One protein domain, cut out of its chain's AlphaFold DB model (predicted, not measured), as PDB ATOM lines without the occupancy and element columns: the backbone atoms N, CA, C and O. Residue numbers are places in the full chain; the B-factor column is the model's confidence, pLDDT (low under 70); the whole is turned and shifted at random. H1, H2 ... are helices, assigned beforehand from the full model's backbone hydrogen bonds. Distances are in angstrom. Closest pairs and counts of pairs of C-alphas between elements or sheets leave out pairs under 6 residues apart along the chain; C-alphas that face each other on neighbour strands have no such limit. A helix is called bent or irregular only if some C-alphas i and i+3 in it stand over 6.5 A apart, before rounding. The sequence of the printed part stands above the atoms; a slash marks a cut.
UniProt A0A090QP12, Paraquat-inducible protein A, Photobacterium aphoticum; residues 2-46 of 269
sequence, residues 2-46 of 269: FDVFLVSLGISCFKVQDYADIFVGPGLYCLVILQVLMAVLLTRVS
ATOM      1  N   PHE A   2     149.201 120.877 145.951       65.19
ATOM      2  CA  PHE A   2     149.866 121.013 144.643       65.19
ATOM      3  C   PHE A   2     148.925 121.252 143.453       65.19
ATOM      4  O   PHE A   2     149.256 122.052 142.585       65.19
ATOM      5  N   ASP A   3     147.719 120.667 143.451       64.62
ATOM      6  CA  ASP A   3     146.710 120.957 142.415       64.62
ATOM      7  C   ASP A   3     146.368 122.450 142.359       64.62
ATOM      8  O   ASP A   3     146.256 123.043 141.292       64.62
ATOM      9  N   VAL A   4     146.277 123.084 143.531       68.56
ATOM     10  CA  VAL A   4     145.982 124.512 143.654       68.56
ATOM     11  C   VAL A   4     147.128 125.346 143.092       68.56
ATOM     12  O   VAL A   4     146.879 126.335 142.412       68.56
ATOM     13  N   PHE A   5     148.376 124.934 143.319       69.31
ATOM     14  CA  PHE A   5     149.553 125.620 142.792       69.31
ATOM     15  C   PHE A   5     149.608 125.583 141.257       69.31
ATOM     16  O   PHE A   5     149.822 126.619 140.633       69.31
ATOM     17  N   LEU A   6     149.328 124.427 140.642       70.44
ATOM     18  CA  LEU A   6     149.261 124.292 139.180       70.44
ATOM     19  C   LEU A   6     148.145 125.147 138.565       70.44
ATOM     20  O   LEU A   6     148.376 125.826 137.566       70.44
ATOM     21  N   VAL A   7     146.957 125.167 139.179       70.06
ATOM     22  CA  VAL A   7     145.847 126.017 138.715       70.06
ATOM     23  C   VAL A   7     146.183 127.504 138.895       70.06
ATOM     24  O   VAL A   7     145.927 128.299 137.993       70.06
ATOM     25  N   SER A   8     146.814 127.885 140.012       70.69
ATOM     26  CA  SER A   8     147.248 129.268 140.277       70.69
ATOM     27  C   SER A   8     148.271 129.753 139.249       70.69
ATOM     28  O   SER A   8     148.165 130.873 138.747       70.69
ATOM     29  N   LEU A   9     149.240 128.897 138.906       73.94
ATOM     30  CA  LEU A   9     150.222 129.152 137.855       73.94
ATOM     31  C   LEU A   9     149.526 129.343 136.501       73.94
ATOM     32  O   LEU A   9     149.810 130.312 135.808       73.94
ATOM     33  N   GLY A  10     148.572 128.471 136.158       72.94
ATOM     34  CA  GLY A  10     147.806 128.564 134.914       72.94
ATOM     35  C   GLY A  10     147.023 129.873 134.780       72.94
ATOM     36  O   GLY A  10     147.119 130.540 133.753       72.94
ATOM     37  N   ILE A  11     146.305 130.285 135.833       69.06
ATOM     38  CA  ILE A  11     145.589 131.573 135.852       69.06
ATOM     39  C   ILE A  11     146.561 132.746 135.756       69.06
ATOM     40  O   ILE A  11     146.276 133.723 135.066       69.06
ATOM     41  N   SER A  12     147.708 132.647 136.430       69.75
ATOM     42  CA  SER A  12     148.716 133.701 136.383       69.75
ATOM     43  C   SER A  12     149.279 133.863 134.972       69.75
ATOM     44  O   SER A  12     149.326 134.979 134.469       69.75
ATOM     45  N   CYS A  13     149.610 132.761 134.293       71.19
ATOM     46  CA  CYS A  13     150.037 132.789 132.896       71.19
ATOM     47  C   CYS A  13     148.959 133.384 131.980       71.19
ATOM     48  O   CYS A  13     149.272 134.249 131.174       71.19
ATOM     49  N   PHE A  14     147.693 132.978 132.134       74.19
ATOM     50  CA  PHE A  14     146.595 133.517 131.323       74.19
ATOM     51  C   PHE A  14     146.466 135.037 131.476       74.19
ATOM     52  O   PHE A  14     146.379 135.758 130.492       74.19
ATOM     53  N   LYS A  15     146.514 135.534 132.714       66.50
ATOM     54  CA  LYS A  15     146.353 136.960 133.007       66.50
ATOM     55  C   LYS A  15     147.571 137.800 132.595       66.50
ATOM     56  O   LYS A  15     147.401 138.975 132.301       66.50
ATOM     57  N   VAL A  16     148.781 137.230 132.572       69.38
ATOM     58  CA  VAL A  16     149.984 137.917 132.056       69.38
ATOM     59  C   VAL A  16     150.013 137.947 130.528       69.38
ATOM     60  O   VAL A  16     150.551 138.893 129.962       69.38
ATOM     61  N   GLN A  17     149.399 136.972 129.852       70.75
ATOM     62  CA  GLN A  17     149.379 136.915 128.388       70.75
ATOM     63  C   GLN A  17     148.680 138.132 127.755       70.75
ATOM     64  O   GLN A  17     149.018 138.520 126.642       70.75
ATOM     65  N   ASP A  18     147.761 138.772 128.484       65.06
ATOM     66  CA  ASP A  18     147.115 140.022 128.067       65.06
ATOM     67  C   ASP A  18     148.086 141.223 128.025       65.06
ATOM     68  O   ASP A  18     147.789 142.234 127.389       65.06
ATOM     69  N   TYR A  19     149.240 141.127 128.695       61.28
ATOM     70  CA  TYR A  19     150.223 142.210 128.837       61.28
ATOM     71  C   TYR A  19     151.575 141.904 128.178       61.28
ATOM     72  O   TYR A  19     152.301 142.840 127.849       61.28
ATOM     73  N   ALA A  20     151.927 140.628 127.980       69.38
ATOM     74  CA  ALA A  20     153.219 140.219 127.431       69.38
ATOM     75  C   ALA A  20     153.152 138.880 126.677       69.38
ATOM     76  O   ALA A  20     152.411 137.969 127.052       69.38
ATOM     77  N   ASP A  21     154.005 138.721 125.661       74.75
ATOM     78  CA  ASP A  21     154.211 137.439 124.983       74.75
ATOM     79  C   ASP A  21     154.991 136.475 125.891       74.75
ATOM     80  O   ASP A  21     156.185 136.641 126.158       74.75
ATOM     81  N   ILE A  22     154.309 135.438 126.384       72.75
ATOM     82  CA  ILE A  22     154.896 134.453 127.296       72.75
ATOM     83  C   ILE A  22     155.543 133.322 126.495       72.75
ATOM     84  O   ILE A  22     154.861 132.474 125.917       72.75
ATOM     85  N   PHE A  23     156.871 133.237 126.546       79.88
ATOM     86  CA  PHE A  23     157.609 132.077 126.050       79.88
ATOM     87  C   PHE A  23     157.821 131.055 127.170       79.88
ATOM     88  O   PHE A  23     158.440 131.337 128.198       79.88
ATOM     89  N   VAL A  24     157.320 129.835 126.969       79.38
ATOM     90  CA  VAL A  24     157.458 128.753 127.948       79.38
ATOM     91  C   VAL A  24     158.886 128.206 127.918       79.38
ATOM     92  O   VAL A  24     159.269 127.457 127.024       79.38
ATOM     93  N   GLY A  25     159.687 128.590 128.911       84.19
ATOM     94  CA  GLY A  25     161.051 128.092 129.078       84.19
ATOM     95  C   GLY A  25     161.137 126.712 129.755       84.19
ATOM     96  O   GLY A  25     160.176 126.256 130.385       84.19
ATOM     97  N   PRO A  26     162.323 126.067 129.728       88.31
ATOM     98  CA  PRO A  26     162.574 124.769 130.370       88.31
ATOM     99  C   PRO A  26     162.257 124.751 131.876       88.31
ATOM    100  O   PRO A  26     161.845 123.724 132.411       88.31
ATOM    101  N   GLY A  27     162.375 125.897 132.559       84.56
ATOM    102  CA  GLY A  27     162.069 126.017 133.987       84.56
ATOM    103  C   GLY A  27     160.618 125.680 134.346       84.56
ATOM    104  O   GLY A  27     160.384 125.032 135.366       84.56
ATOM    105  N   LEU A  28     159.646 126.044 133.497       82.69
ATOM    106  CA  LEU A  28     158.233 125.740 133.747       82.69
ATOM    107  C   LEU A  28     157.975 124.232 133.657       82.69
ATOM    108  O   LEU A  28     157.289 123.674 134.511       82.69
ATOM    109  N   TYR A  29     158.599 123.553 132.692       86.00
ATOM    110  CA  TYR A  29     158.524 122.096 132.572       86.00
ATOM    111  C   TYR A  29     159.145 121.388 133.783       86.00
ATOM    112  O   TYR A  29     158.521 120.486 134.342       86.00
ATOM    113  N   CYS A  30     160.324 121.821 134.249       89.25
ATOM    114  CA  CYS A  30     160.944 121.272 135.460       89.25
ATOM    115  C   CYS A  30     160.062 121.456 136.702       89.25
ATOM    116  O   CYS A  30     159.927 120.529 137.500       89.25
ATOM    117  N   LEU A  31     159.437 122.626 136.854       84.31
ATOM    118  CA  LEU A  31     158.542 122.915 137.969       84.31
ATOM    119  C   LEU A  31     157.289 122.030 137.917       84.31
ATOM    120  O   LEU A  31     156.950 121.421 138.928       84.31
ATOM    121  N   VAL A  32     156.646 121.872 136.756       84.94
ATOM    122  CA  VAL A  32     155.491 120.967 136.603       84.94
ATOM    123  C   VAL A  32     155.879 119.518 136.917       84.94
ATOM    124  O   VAL A  32     155.172 118.848 137.669       84.94
ATOM    125  N   ILE A  33     157.021 119.039 136.416       89.56
ATOM    126  CA  ILE A  33     157.515 117.681 136.692       89.56
ATOM    127  C   ILE A  33     157.778 117.482 138.189       89.56
ATOM    128  O   ILE A  33     157.350 116.475 138.752       89.56
ATOM    129  N   LEU A  34     158.430 118.440 138.854       88.88
ATOM    130  CA  LEU A  34     158.688 118.387 140.296       88.88
ATOM    131  C   LEU A  34     157.383 118.312 141.101       88.88
ATOM    132  O   LEU A  34     157.284 117.523 142.039       88.88
ATOM    133  N   GLN A  35     156.375 119.099 140.716       83.75
ATOM    134  CA  GLN A  35     155.053 119.110 141.351       83.75
ATOM    135  C   GLN A  35     154.333 117.766 141.193       83.75
ATOM    136  O   GLN A  35     153.800 117.228 142.165       83.75
ATOM    137  N   VAL A  36     154.371 117.183 139.990       86.25
ATOM    138  CA  VAL A  36     153.805 115.853 139.721       86.25
ATOM    139  C   VAL A  36     154.546 114.779 140.518       86.25
ATOM    140  O   VAL A  36     153.902 113.951 141.157       86.25
ATOM    141  N   LEU A  37     155.881 114.808 140.552       89.19
ATOM    142  CA  LEU A  37     156.685 113.865 141.336       89.19
ATOM    143  C   LEU A  37     156.386 113.962 142.836       89.19
ATOM    144  O   LEU A  37     156.201 112.930 143.476       89.19
ATOM    145  N   MET A  38     156.278 115.171 143.394       84.00
ATOM    146  CA  MET A  38     155.878 115.389 144.791       84.00
ATOM    147  C   MET A  38     154.469 114.861 145.080       84.00
ATOM    148  O   MET A  38     154.257 114.194 146.093       84.00
ATOM    149  N   ALA A  39     153.506 115.102 144.185       83.00
ATOM    150  CA  ALA A  39     152.149 114.578 144.320       83.00
ATOM    151  C   ALA A  39     152.119 113.038 144.262       83.00
ATOM    152  O   ALA A  39     151.457 112.394 145.080       83.00
ATOM    153  N   VAL A  40     152.882 112.429 143.349       86.00
ATOM    154  CA  VAL A  40     153.044 110.969 143.270       86.00
ATOM    155  C   VAL A  40     153.715 110.430 144.533       86.00
ATOM    156  O   VAL A  40     153.260 109.439 145.095       86.00
ATOM    157  N   LEU A  41     154.756 111.089 145.037       86.62
ATOM    158  CA  LEU A  41     155.443 110.665 146.253       86.62
ATOM    159  C   LEU A  41     154.498 110.700 147.456       86.62
ATOM    160  O   LEU A  41     154.395 109.709 148.167       86.62
ATOM    161  N   LEU A  42     153.730 111.772 147.640       82.25
ATOM    162  CA  LEU A  42     152.791 111.888 148.760       82.25
ATOM    163  C   LEU A  42     151.578 110.960 148.647       82.25
ATOM    164  O   LEU A  42     151.052 110.524 149.664       82.25
ATOM    165  N   THR A  43     151.139 110.619 147.433       82.06
ATOM    166  CA  THR A  43     150.086 109.604 147.245       82.06
ATOM    167  C   THR A  43     150.596 108.183 147.484       82.06
ATOM    168  O   THR A  43     149.813 107.298 147.824       82.06
ATOM    169  N   ARG A  44     151.904 107.945 147.325       81.12
ATOM    170  CA  ARG A  44     152.535 106.633 147.539       81.12
ATOM    171  C   ARG A  44     153.054 106.450 148.964       81.12
ATOM    172  O   ARG A  44     153.059 105.325 149.462       81.12
ATOM    173  N   VAL A  45     153.465 107.530 149.620       81.00
ATOM    174  CA  VAL A  45     153.915 107.555 151.013       81.00
ATOM    175  C   VAL A  45     152.688 107.634 151.915       81.00
ATOM    176  O   VAL A  45     152.196 108.711 152.238       81.00
ATOM    177  N   SER A  46     152.172 106.475 152.331       72.69
ATOM    178  CA  SER A  46     151.214 106.420 153.433       72.69
ATOM    179  C   SER A  46     151.965 106.324 154.758       72.69
ATOM    180  O   SER A  46     152.712 105.376 155.009       72.69
TER     181      SER A  46
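This is residues 2 to 46 of the 269 residues of the protein "Paraquat-inducible protein A" of Photobacterium aphoticum (UniProt A0A090QP12). Look for two helices that fold back beside each other in one thin, open layer, near each other where H1 begins and wider apart toward the link that joins them. The last residues, 40 to 46, of which 40 to 44 belong to H2, stick out at one end, and residues 15 to 21, of which 15 to 17 belong to H1, stick out at the other. The printed part has 45 residues with two named helices, H1 then H2, and no named strand; its class is all helix. It is loose, with a radius of gyration of the C-alphas of 12.9 A, and spans 43 by 20 by 6 A.

Start from the longest helix, H2, residues 26 to 44, and look across to H1, residues 2 to 17. They only just touch, with 3 pairs of C-alphas within 8 A, H1 with residues 2 to 6 alone and H2 with residues 32 to 39 alone. The closest C-alphas, those of Phe 2 and Gln 35, are 6.4 A apart. The two run opposite ways at a shallow tilt of 20 degrees, a helical hairpin, with centres 15.1 A apart. In both helices every O i to N i+4 pair is within hydrogen-bond range.

Find C-alpha 26 at (162.574, 124.769, 130.370); from there H2 runs 26.9 A to C-alpha 44 at (152.535, 106.633, 147.539). H1 begins at C-alpha 2, (149.866, 121.013, 144.643), and runs 22.7 A to C-alpha 17. Neither helix is bent.

The C-alphas farthest apart, those of Tyr 19 and Ser 46, are 43.4 A from each other. The printed part has no cut, and the link from H1 to H2, 8 residues, is short. Mean pLDDT of the printed part is 77.3; look under 70 at residues 2 to 5, 11 to 12, 15 to 16 and 18 to 20.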